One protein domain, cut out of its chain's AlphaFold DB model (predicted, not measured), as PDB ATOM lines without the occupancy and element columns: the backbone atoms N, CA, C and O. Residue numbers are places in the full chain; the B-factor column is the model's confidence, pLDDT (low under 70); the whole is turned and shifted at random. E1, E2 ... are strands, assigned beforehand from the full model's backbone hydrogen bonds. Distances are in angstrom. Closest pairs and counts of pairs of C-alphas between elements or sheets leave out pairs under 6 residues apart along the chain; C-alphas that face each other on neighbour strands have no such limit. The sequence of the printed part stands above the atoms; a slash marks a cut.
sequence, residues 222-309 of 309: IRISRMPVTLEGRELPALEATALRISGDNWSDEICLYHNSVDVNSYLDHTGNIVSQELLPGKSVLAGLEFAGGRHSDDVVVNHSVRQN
ATOM      1  N   ILE A 222     168.423 170.988 229.077       96.12
ATOM      2  CA  ILE A 222     169.581 171.373 229.884       96.12
ATOM      3  C   ILE A 222     170.800 170.584 229.422       96.12
ATOM      4  O   ILE A 222     170.726 169.377 229.198       96.12
ATOM      5  N   ARG A 223     171.932 171.272 229.283       94.62
ATOM      6  CA  ARG A 223     173.232 170.666 228.982       94.62
ATOM      7  C   ARG A 223     174.195 170.931 230.125       94.62
ATOM      8  O   ARG A 223     174.228 172.042 230.648       94.62
ATOM      9  N   ILE A 224     174.987 169.922 230.468       95.12
ATOM     10  CA  ILE A 224     176.049 170.008 231.470       95.12
ATOM     11  C   ILE A 224     177.330 169.509 230.811       95.12
ATOM     12  O   ILE A 224     177.324 168.458 230.175       95.12
ATOM     13  N   SER A 225     178.418 170.257 230.943       93.94
ATOM     14  CA  SER A 225     179.736 169.843 230.456       93.94
ATOM     15  C   SER A 225     180.818 170.229 231.450       93.94
ATOM     16  O   SER A 225     180.795 171.349 231.966       93.94
ATOM     17  N   ARG A 226     181.789 169.340 231.675       94.56
ATOM     18  CA  ARG A 226     182.988 169.665 232.453       94.56
ATOM     19  C   ARG A 226     183.812 170.737 231.742       94.56
ATOM     20  O   ARG A 226     183.854 170.797 230.514       94.56
ATOM     21  N   MET A 227     184.434 171.602 232.528       95.81
ATOM     22  CA  MET A 227     185.326 172.656 232.061       95.81
ATOM     23  C   MET A 227     186.706 172.468 232.692       95.81
ATOM     24  O   MET A 227     186.776 172.042 233.845       95.81
ATOM     25  N   PRO A 228     187.792 172.824 231.989       96.31
ATOM     26  CA  PRO A 228     189.108 172.854 232.601       96.31
ATOM     27  C   PRO A 228     189.167 173.961 233.657       96.31
ATOM     28  O   PRO A 228     188.601 175.048 233.492       96.31
ATOM     29  N   VAL A 229     189.889 173.680 234.730       97.00
ATOM     30  CA  VAL A 229     190.225 174.633 235.783       97.00
ATOM     31  C   VAL A 229     191.667 174.380 236.185       97.00
ATOM     32  O   VAL A 229     192.092 173.228 236.296       97.00
ATOM     33  N   THR A 230     192.433 175.446 236.384       96.50
ATOM     34  CA  THR A 230     193.818 175.335 236.841       96.50
ATOM     35  C   THR A 230     194.007 176.074 238.157       96.50
ATOM     36  O   THR A 230     193.291 177.024 238.471       96.50
ATOM     37  N   LEU A 231     194.976 175.629 238.946       93.94
ATOM     38  CA  LEU A 231     195.479 176.352 240.104       93.94
ATOM     39  C   LEU A 231     196.980 176.517 239.921       93.94
ATOM     40  O   LEU A 231     197.701 175.525 239.814       93.94
ATOM     41  N   GLU A 232     197.427 177.768 239.823       92.25
ATOM     42  CA  GLU A 232     198.838 178.105 239.585       92.25
ATOM     43  C   GLU A 232     199.424 177.395 238.345       92.25
ATOM     44  O   GLU A 232     200.572 176.956 238.329       92.25
ATOM     45  N   GLY A 233     198.614 177.260 237.288       91.38
ATOM     46  CA  GLY A 233     199.008 176.631 236.023       91.38
ATOM     47  C   GLY A 233     198.916 175.101 235.992       91.38
ATOM     48  O   GLY A 233     199.110 174.516 234.927       91.38
ATOM     49  N   ARG A 234     198.578 174.438 237.107       94.50
ATOM     50  CA  ARG A 234     198.289 172.996 237.138       94.50
ATOM     51  C   ARG A 234     196.798 172.756 236.940       94.50
ATOM     52  O   ARG A 234     195.998 173.251 237.727       94.50
ATOM     53  N   GLU A 235     196.429 171.969 235.934       96.38
ATOM     54  CA  GLU A 235     195.045 171.514 235.758       96.38
ATOM     55  C   GLU A 235     194.599 170.661 236.953       96.38
ATOM     56  O   GLU A 235     195.326 169.768 237.404       96.38
ATOM     57  N   LEU A 236     193.426 170.979 237.500       95.62
ATOM     58  CA  LEU A 236     192.865 170.270 238.642       95.62
ATOM     59  C   LEU A 236     191.936 169.149 238.162       95.62
ATOM     60  O   LEU A 236     191.045 169.406 237.350       95.62
ATOM     61  N   PRO A 237     192.075 167.922 238.693       94.50
ATOM     62  CA  PRO A 237     191.092 166.870 238.463       94.50
ATOM     63  C   PRO A 237     189.767 167.192 239.171       94.50
ATOM     64  O   PRO A 237     189.732 167.969 240.129       94.50
ATOM     65  N   ALA A 238     188.686 166.512 238.774       92.44
ATOM     66  CA  ALA A 238     187.354 166.699 239.362       92.44
ATOM     67  C   ALA A 238     187.335 166.525 240.897       92.44
ATOM     68  O   ALA A 238     186.624 167.236 241.600       92.44
ATOM     69  N   LEU A 239     188.176 165.624 241.421       92.75
ATOM     70  CA  LEU A 239     188.342 165.375 242.859       92.75
ATOM     71  C   LEU A 239     188.918 166.572 243.635       92.75
ATOM     72  O   LEU A 239     188.751 166.659 244.850       92.75
ATOM     73  N   GLU A 240     189.623 167.480 242.959       94.44
ATOM     74  CA  GLU A 240     190.145 168.714 243.553       94.44
ATOM     75  C   GLU A 240     189.263 169.926 243.237       94.44
ATOM     76  O   GLU A 240     189.210 170.861 244.040       94.44
ATOM     77  N   ALA A 241     188.559 169.924 242.100       95.94
ATOM     78  CA  ALA A 241     187.597 170.960 241.757       95.94
ATOM     79  C   ALA A 241     186.497 170.464 240.808       95.94
ATOM     80  O   ALA A 241     186.764 170.013 239.695       95.94
ATOM     81  N   THR A 242     185.238 170.665 241.197       97.31
ATOM     82  CA  THR A 242     184.101 170.526 240.281       97.31
ATOM     83  C   THR A 242     183.988 171.794 239.444       97.31
ATOM     84  O   THR A 242     183.598 172.832 239.974       97.31
ATOM     85  N   ALA A 243     184.291 171.712 238.149       97.12
ATOM     86  CA  ALA A 243     184.174 172.813 237.195       97.12
ATOM     87  C   ALA A 243     183.212 172.441 236.056       97.12
ATOM     88  O   ALA A 243     183.483 171.534 235.267       97.12
ATOM     89  N   LEU A 244     182.072 173.128 235.979       97.44
ATOM     90  CA  LEU A 244     180.968 172.806 235.077       97.44
ATOM     91  C   LEU A 244     180.472 174.047 234.334       97.44
ATOM     92  O   LEU A 244     180.322 175.119 234.918       97.44
ATOM     93  N   ARG A 245     180.097 173.858 233.070       97.44
ATOM     94  CA  ARG A 245     179.169 174.737 232.355       97.44
ATOM     95  C   ARG A 245     177.797 174.083 232.331       97.44
ATOM     96  O   ARG A 245     177.671 172.940 231.895       97.44
ATOM     97  N   ILE A 246     176.781 174.820 232.759       97.56
ATOM     98  CA  ILE A 246     175.379 174.406 232.734       97.56
ATOM     99  C   ILE A 246     174.636 175.384 231.830       97.56
ATOM    100  O   ILE A 246     174.725 176.594 232.020       97.56
ATOM    101  N   SER A 247     173.922 174.888 230.826       96.50
ATOM    102  CA  SER A 247     173.234 175.732 229.845       96.50
ATOM    103  C   SER A 247     171.786 175.300 229.667       96.50
ATOM    104  O   SER A 247     171.520 174.114 229.472       96.50
ATOM    105  N   GLY A 248     170.875 176.270 229.687       93.88
ATOM    106  CA  GLY A 248     169.506 176.124 229.194       93.88
ATOM    107  C   GLY A 248     169.317 176.867 227.871       93.88
ATOM    108  O   GLY A 248     170.291 177.277 227.239       93.88
ATOM    109  N   ASP A 249     168.064 177.087 227.470       87.69
ATOM    110  CA  ASP A 249     167.740 177.665 226.155       87.69
ATOM    111  C   ASP A 249     168.392 179.042 225.915       87.69
ATOM    112  O   ASP A 249     169.029 179.262 224.888       87.69
ATOM    113  N   ASN A 250     168.290 179.955 226.890       89.94
ATOM    114  CA  ASN A 250     168.725 181.359 226.753       89.94
ATOM    115  C   ASN A 250     169.730 181.804 227.829       89.94
ATOM    116  O   ASN A 250     169.978 182.996 228.024       89.94
ATOM    117  N   TRP A 251     170.305 180.861 228.572       94.44
ATOM    118  CA  TRP A 251     171.218 181.160 229.671       94.44
ATOM    119  C   TRP A 251     172.316 180.110 229.777       94.44
ATOM    120  O   TRP A 251     172.153 178.961 229.364       94.44
ATOM    121  N   SER A 252     173.446 180.519 230.340       96.31
ATOM    122  CA  SER A 252     174.533 179.628 230.713       96.31
ATOM    123  C   SER A 252     175.131 180.092 232.027       96.31
ATOM    124  O   SER A 252     175.368 181.282 232.207       96.31
ATOM    125  N   ASP A 253     175.410 179.147 232.905       97.50
ATOM    126  CA  ASP A 253     176.122 179.362 234.151       97.50
ATOM    127  C   ASP A 253     177.422 178.556 234.123       97.50
ATOM    128  O   ASP A 253     177.464 177.437 233.604       97.50
ATOM    129  N   GLU A 254     178.493 179.133 234.649       97.94
ATOM    130  CA  GLU A 254     179.794 178.481 234.792       97.94
ATOM    131  C   GLU A 254     180.122 178.442 236.277       97.94
ATOM    132  O   GLU A 254     180.227 179.483 236.927       97.94
ATOM    133  N   ILE A 255     180.225 177.235 236.823       98.12
ATOM    134  CA  ILE A 255     180.398 177.004 238.253       98.12
ATOM    135  C   ILE A 255     181.713 176.277 238.477       98.12
ATOM    136  O   ILE A 255     181.947 175.236 237.867       98.12
ATOM    137  N   CYS A 256     182.535 176.795 239.385       97.75
ATOM    138  CA  CYS A 256     183.713 176.106 239.891       97.75
ATOM    139  C   CYS A 256     183.665 176.038 241.417       97.75
ATOM    140  O   CYS A 256     183.568 177.062 242.090       97.75
ATOM    141  N   LEU A 257     183.752 174.823 241.956       97.12
ATOM    142  CA  LEU A 257     183.835 174.544 243.383       97.12
ATOM    143  C   LEU A 257     185.186 173.903 243.673       97.12
ATOM    144  O   LEU A 257     185.372 172.721 243.395       97.12
ATOM    145  N   TYR A 258     186.108 174.642 244.279       95.44
ATOM    146  CA  TYR A 258     187.357 174.064 244.765       95.44
ATOM    147  C   TYR A 258     187.095 173.217 246.017       95.44
ATOM    148  O   TYR A 258     186.260 173.549 246.867       95.44
ATOM    149  N   HIS A 259     187.729 172.051 246.107       93.62
ATOM    150  CA  HIS A 259     187.395 171.050 247.118       93.62
ATOM    151  C   HIS A 259     188.295 171.060 248.345       93.62
ATOM    152  O   HIS A 259     187.817 170.712 249.422       93.62
ATOM    153  N   ASN A 260     189.512 171.585 248.224       87.12
ATOM    154  CA  ASN A 260     190.508 171.529 249.296       87.12
ATOM    155  C   ASN A 260     190.569 172.809 250.150       87.12
ATOM    156  O   ASN A 260     191.511 172.986 250.916       87.12
ATOM    157  N   SER A 261     189.595 173.717 250.024       83.12
ATOM    158  CA  SER A 261     189.487 174.898 250.889       83.12
ATOM    159  C   SER A 261     188.420 174.646 251.949       83.12
ATOM    160  O   SER A 261     187.224 174.647 251.660       83.12
ATOM    161  N   VAL A 262     188.862 174.358 253.173       78.31
ATOM    162  CA  VAL A 262     187.994 174.100 254.328       78.31
ATOM    163  C   VAL A 262     188.445 174.996 255.472       78.31
ATOM    164  O   VAL A 262     189.632 175.042 255.778       78.31
ATOM    165  N   ASP A 263     187.502 175.703 256.093       73.31
ATOM    166  CA  ASP A 263     187.767 176.556 257.252       73.31
ATOM    167  C   ASP A 263     187.361 175.835 258.540       73.31
ATOM    168  O   ASP A 263     186.173 175.686 258.857       73.31
ATOM    169  N   VAL A 264     188.338 175.315 259.283       70.62
ATOM    170  CA  VAL A 264     188.054 174.560 260.503       70.62
ATOM    171  C   VAL A 264     187.828 175.540 261.653       70.62
ATOM    172  O   VAL A 264     188.729 175.874 262.404       70.62
ATOM    173  N   ASN A 265     186.585 175.987 261.830       63.78
ATOM    174  CA  ASN A 265     186.257 176.995 262.851       63.78
ATOM    175  C   ASN A 265     186.073 176.443 264.277       63.78
ATOM    176  O   ASN A 265     186.050 177.198 265.246       63.78
ATOM    177  N   SER A 266     185.913 175.125 264.422       66.25
ATOM    178  CA  SER A 266     185.871 174.450 265.726       66.25
ATOM    179  C   SER A 266     186.066 172.946 265.561       66.25
ATOM    180  O   SER A 266     185.489 172.333 264.660       66.25
ATOM    181  N   TYR A 267     186.850 172.337 266.440       68.69
ATOM    182  CA  TYR A 267     187.062 170.891 266.487       68.69
ATOM    183  C   TYR A 267     187.031 170.447 267.948       68.69
ATOM    184  O   TYR A 267     187.398 171.235 268.819       68.69
ATOM    185  N   LEU A 268     186.568 169.229 268.226       68.62
ATOM    186  CA  LEU A 268     186.714 168.638 269.556       68.62
ATOM    187  C   LEU A 268     187.933 167.720 269.540       68.62
ATOM    188  O   LEU A 268     188.086 166.921 268.619       68.62
ATOM    189  N   ASP A 269     188.804 167.833 270.534       65.50
ATOM    190  CA  ASP A 269     189.884 166.872 270.707       65.50
ATOM    191  C   ASP A 269     189.335 165.492 271.119       65.50
ATOM    192  O   ASP A 269     188.142 165.308 271.376       65.50
ATOM    193  N   HIS A 270     190.219 164.497 271.208       49.88
ATOM    194  CA  HIS A 270     189.866 163.129 271.606       49.88
ATOM    195  C   HIS A 270     189.237 163.011 273.013       49.88
ATOM    196  O   HIS A 270     188.729 161.946 273.359       49.88
ATOM    197  N   THR A 271     189.263 164.077 273.824       56.31
ATOM    198  CA  THR A 271     188.627 164.150 275.151       56.31
ATOM    199  C   THR A 271     187.300 164.915 275.137       56.31
ATOM    200  O   THR A 271     186.645 165.028 276.172       56.31
ATOM    201  N   GLY A 272     186.871 165.409 273.970       60.97
ATOM    202  CA  GLY A 272     185.639 166.175 273.803       60.97
ATOM    203  C   GLY A 272     185.776 167.667 274.121       60.97
ATOM    204  O   GLY A 272     184.758 168.353 274.198       60.97
ATOM    205  N   ASN A 273     186.996 168.185 274.303       70.56
ATOM    206  CA  ASN A 273     187.242 169.607 274.557       70.56
ATOM    207  C   ASN A 273     187.421 170.380 273.248       70.56
ATOM    208  O   ASN A 273     187.959 169.852 272.280       70.56
ATOM    209  N   ILE A 274     187.003 171.649 273.212       77.69
ATOM    210  CA  ILE A 274     187.198 172.508 272.036       77.69
ATOM    211  C   ILE A 274     188.698 172.755 271.825       77.69
ATOM    212  O   ILE A 274     189.371 173.300 272.699       77.69
ATOM    213  N   VAL A 275     189.204 172.387 270.649       75.00
ATOM    214  CA  VAL A 275     190.559 172.706 270.187       75.00
ATOM    215  C   VAL A 275     190.668 174.213 269.958       75.00
ATOM    216  O   VAL A 275     189.774 174.820 269.364       75.00
ATOM    217  N   SER A 276     191.759 174.824 270.427       76.19
ATOM    218  CA  SER A 276     191.989 176.259 270.246       76.19
ATOM    219  C   SER A 276     192.063 176.623 268.763       76.19
ATOM    220  O   SER A 276     192.662 175.907 267.966       76.19
ATOM    221  N   GLN A 277     191.480 177.767 268.398       74.31
ATOM    222  CA  GLN A 277     191.404 178.227 267.007       74.31
ATOM    223  C   GLN A 277     192.782 178.332 266.332       74.31
ATOM    224  O   GLN A 277     192.906 178.062 265.147       74.31
ATOM    225  N   GLU A 278     193.828 178.659 267.093       74.50
ATOM    226  CA  GLU A 278     195.217 178.742 266.615       74.50
ATOM    227  C   GLU A 278     195.787 177.399 266.128       74.50
ATOM    228  O   GLU A 278     196.729 177.377 265.341       74.50
ATOM    229  N   LEU A 279     195.229 176.281 266.601       67.69
ATOM    230  CA  LEU A 279     195.616 174.928 266.195       67.69
ATOM    231  C   LEU A 279     194.753 174.395 265.046       67.69
ATOM    232  O   LEU A 279     195.015 173.302 264.541       67.69
ATOM    233  N   LEU A 280     193.711 175.130 264.656       68.81
ATOM    234  CA  LEU A 280     192.804 174.704 263.608       68.81
ATOM    235  C   LEU A 280     193.303 175.185 262.240       68.81
ATOM    236  O   LEU A 280     193.701 176.343 262.103       68.81
ATOM    237  N   PRO A 281     193.271 174.324 261.208       63.09
ATOM    238  CA  PRO A 281     193.558 174.752 259.847       63.09
ATOM    239  C   PRO A 281     192.578 175.852 259.424       63.09
ATOM    240  O   PRO A 281     191.367 175.627 259.371       63.09
ATOM    241  N   GLY A 282     193.101 177.039 259.122       64.19
ATOM    242  CA  GLY A 282     192.323 178.097 258.485       64.19
ATOM    243  C   GLY A 282     192.085 177.800 257.006       64.19
ATOM    244  O   GLY A 282     192.797 176.998 256.393       64.19
ATOM    245  N   LYS A 283     191.108 178.489 256.416       69.75
ATOM    246  CA  LYS A 283     190.815 178.390 254.982       69.75
ATOM    247  C   LYS A 283     192.066 178.624 254.120       69.75
ATOM    248  O   LYS A 283     192.711 179.670 254.220       69.75
ATOM    249  N   SER A 284     192.406 177.673 253.244       68.38
ATOM    250  CA  SER A 284     193.527 177.828 252.308       68.38
ATOM    251  C   SER A 284     193.313 179.047 251.409       68.38
ATOM    252  O   SER A 284     192.265 179.173 250.771       68.38
ATOM    253  N   VAL A 285     194.317 179.929 251.336       66.88
ATOM    254  CA  VAL A 285     194.317 181.062 250.404       66.88
ATOM    255  C   VAL A 285     194.451 180.515 248.985       66.88
ATOM    256  O   VAL A 285     195.494 179.982 248.615       66.88
ATOM    257  N   LEU A 286     193.397 180.654 248.183       79.81
ATOM    258  CA  LEU A 286     193.426 180.330 246.759       79.81
ATOM    259  C   LEU A 286     194.123 181.453 245.996       79.81
ATOM    260  O   LEU A 286     193.513 182.451 245.615       79.81
ATOM    261  N   ALA A 287     195.425 181.304 245.773       77.56
ATOM    262  CA  ALA A 287     196.164 182.186 244.885       77.56
ATOM    263  C   ALA A 287     196.146 181.609 243.461       77.56
ATOM    264  O   ALA A 287     196.840 180.651 243.162       77.56
ATOM    265  N   GLY A 288     195.374 182.214 242.552       83.12
ATOM    266  CA  GLY A 288     195.459 181.883 241.123       83.12
ATOM    267  C   GLY A 288     194.673 180.661 240.668       83.12
ATOM    268  O   GLY A 288     195.187 179.888 239.863       83.12
ATOM    269  N   LEU A 289     193.428 180.521 241.136       93.44
ATOM    270  CA  LEU A 289     192.453 179.644 240.492       93.44
ATOM    271  C   LEU A 289     192.033 180.276 239.158       93.44
ATOM    272  O   LEU A 289     191.445 181.358 239.151       93.44
ATOM    273  N   GLU A 290     192.334 179.637 238.035       96.25
ATOM    274  CA  GLU A 290     191.934 180.105 236.707       96.25
ATOM    275  C   GLU A 290     190.771 179.263 236.190       96.25
ATOM    276  O   GLU A 290     190.868 178.046 236.023       96.25
ATOM    277  N   PHE A 291     189.648 179.928 235.941       96.81
ATOM    278  CA  PHE A 291     188.413 179.295 235.504       96.81
ATOM    279  C   PHE A 291     187.601 180.268 234.654       96.81
ATOM    280  O   PHE A 291     187.492 181.455 234.981       96.81
ATOM    281  N   ALA A 292     187.021 179.758 233.563       95.19
ATOM    282  CA  ALA A 292     186.185 180.532 232.645       95.19
ATOM    283  C   ALA A 292     186.852 181.829 232.128       95.19
ATOM    284  O   ALA A 292     186.212 182.866 231.977       95.19
ATOM    285  N   GLY A 293     188.168 181.788 231.882       92.88
ATOM    286  CA  GLY A 293     188.944 182.938 231.398       92.88
ATOM    287  C   GLY A 293     189.217 184.027 232.444       92.88
ATOM    288  O   GLY A 293     189.800 185.055 232.103       92.88
ATOM    289  N   GLY A 294     188.817 183.819 233.702       93.44
ATOM    290  CA  GLY A 294     189.101 184.709 234.827       93.44
ATOM    291  C   GLY A 294     190.050 184.078 235.846       93.44
ATOM    292  O   GLY A 294     190.174 182.856 235.921       93.44
ATOM    293  N   ARG A 295     190.691 184.928 236.654       94.81
ATOM    294  CA  ARG A 295     191.489 184.527 237.819       94.81
ATOM    295  C   ARG A 295     190.714 184.858 239.091       94.81
ATOM    296  O   ARG A 295     190.316 186.005 239.282       94.81
ATOM    297  N   HIS A 296     190.537 183.868 239.953       93.06
ATOM    298  CA  HIS A 296     189.695 183.928 241.143       93.06
ATOM    299  C   HIS A 296     190.518 183.646 242.400       93.06
ATOM    300  O   HIS A 296     191.519 182.926 242.363       93.06
ATOM    301  N   SER A 297     190.081 184.228 243.515       90.69
ATOM    302  CA  SER A 297     190.616 183.960 244.857       90.69
ATOM    303  C   SER A 297     189.585 183.335 245.799       90.69
ATOM    304  O   SER A 297     189.866 183.150 246.980       90.69
ATOM    305  N   ASP A 298     188.384 183.058 245.288       91.25
ATOM    306  CA  ASP A 298     187.307 182.384 246.009       91.25
ATOM    307  C   ASP A 298     187.250 180.903 245.590       91.25
ATOM    308  O   ASP A 298     187.561 180.556 244.450       91.25
ATOM    309  N   ASP A 299     186.872 180.024 246.514       92.62
ATOM    310  CA  ASP A 299     186.695 178.577 246.314       92.62
ATOM    311  C   ASP A 299     185.317 178.218 245.748       92.62
ATOM    312  O   ASP A 299     185.100 177.077 245.336       92.62
ATOM    313  N   VAL A 300     184.394 179.182 245.714       95.12
ATOM    314  CA  VAL A 300     183.076 179.054 245.087       95.12
ATOM    315  C   VAL A 300     182.922 180.160 244.052       95.12
ATOM    316  O   VAL A 300     182.688 181.316 244.393       95.12
ATOM    317  N   VAL A 301     183.029 179.797 242.777       96.00
ATOM    318  CA  VAL A 301     182.864 180.711 241.643       96.00
ATOM    319  C   VAL A 301     181.579 180.350 240.912       96.00
ATOM    320  O   VAL A 301     181.395 179.200 240.515       96.00
ATOM    321  N   VAL A 302     180.694 181.329 240.724       96.56
ATOM    322  CA  VAL A 302     179.450 181.189 239.957       96.56
ATOM    323  C   VAL A 302     179.341 182.381 239.011       96.56
ATOM    324  O   VAL A 302     179.046 183.496 239.439       96.56
ATOM    325  N   ASN A 303     179.578 182.149 237.721       95.00
ATOM    326  CA  ASN A 303     179.456 183.169 236.685       95.00
ATOM    327  C   ASN A 303     178.152 182.968 235.911       95.00
ATOM    328  O   ASN A 303     177.918 181.899 235.348       95.00
ATOM    329  N   HIS A 304     177.327 184.012 235.841       91.94
ATOM    330  CA  HIS A 304     176.075 184.004 235.089       91.94
ATOM    331  C   HIS A 304     176.247 184.665 233.724       91.94
ATOM    332  O   HIS A 304     176.720 185.796 233.626       91.94
ATOM    333  N   SER A 305     175.776 184.003 232.672       82.94
ATOM    334  CA  SER A 305     175.671 184.562 231.325       82.94
ATOM    335  C   SER A 305     174.240 184.431 230.811       82.94
ATOM    336  O   SER A 305     173.682 183.337 230.724       82.94
ATOM    337  N   VAL A 306     173.632 185.552 230.430       76.38
ATOM    338  CA  VAL A 306     172.383 185.560 229.657       76.38
ATOM    339  C   VAL A 306     172.771 185.747 228.200       76.38
ATOM    340  O   VAL A 306     173.455 186.717 227.872       76.38
ATOM    341  N   ARG A 307     172.365 184.824 227.322       64.06
ATOM    342  CA  ARG A 307     172.555 185.038 225.885       64.06
ATOM    343  C   ARG A 307     171.559 186.116 225.467       64.06
ATOM    344  O   ARG A 307     170.354 185.898 225.546       64.06
ATOM    345  N   GLN A 308     172.054 187.299 225.110       48.84
ATOM    346  CA  GLN A 308     171.222 188.289 224.433       48.84
ATOM    347  C   GLN A 308     170.950 187.749 223.029       48.84
ATOM    348  O   GLN A 308     171.898 187.461 222.298       48.84
ATOM    349  N   ASN A 309     169.671 187.534 222.716       43.94
ATOM    350  CA  ASN A 309     169.222 187.275 221.349       43.94
ATOM    351  C   ASN A 309     169.455 188.503 220.471       43.94
ATOM    352  O   ASN A 309     169.209 189.624 220.975       43.94
TER     353      ASN A 309
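AT A GLANCE: This is residues 222 to 309 of the 309 residues of an uncharacterized protein of Paenibacillus sp. FSL H7-0357 (UniProt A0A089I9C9). With little regular structure, this is a small sandwich of two antiparallel sheets partly face to face, E1 E3 E4 E7 and E2 E5 E6 in order, from which unnamed residues 259 to 288 run out and back as a long arm. The 88 printed residues have no named helix and seven strands, E1 to E7 along the chain, holding 35 residues: all strand. The whole is loose, radius of gyration of the C-alphas 17.1 A, spanning 60 by 26 by 20 A.

IN THESE COORDINATES: E1 is residues 223 to 226, from C-alpha 223 (173.232, 170.666, 228.982); E2 229 to 231; E3 241 to 247, 19.3 A; E4 251 to 258, 23.2 A; E5 289 to 291; E6 294 to 296; E7 300 to 306, 19.9 A, to C-alpha 306 (172.383, 185.560, 229.657).

HOW THE PARTS SIT: Within hydrogen-bond range are N 225 and O 245 of E1 and E3, 2.9 A; N 244 and O 255 of hairpin E3 and E4, 2.8 A; N 254 and O 303 of E4 and E7, 2.9 A; N 290 and O 230 of E5 and E2, 2.8 A; N 296 and O 289 of hairpin E6 and E5, 2.8 A. The sheets' best planes stand 11 degrees apart.

THE WHOLE: The printed part has no cut. The link E4 to E5 is long. Residues 265 to 272, 279 to 285 and 307 to 309 have pLDDT under 70.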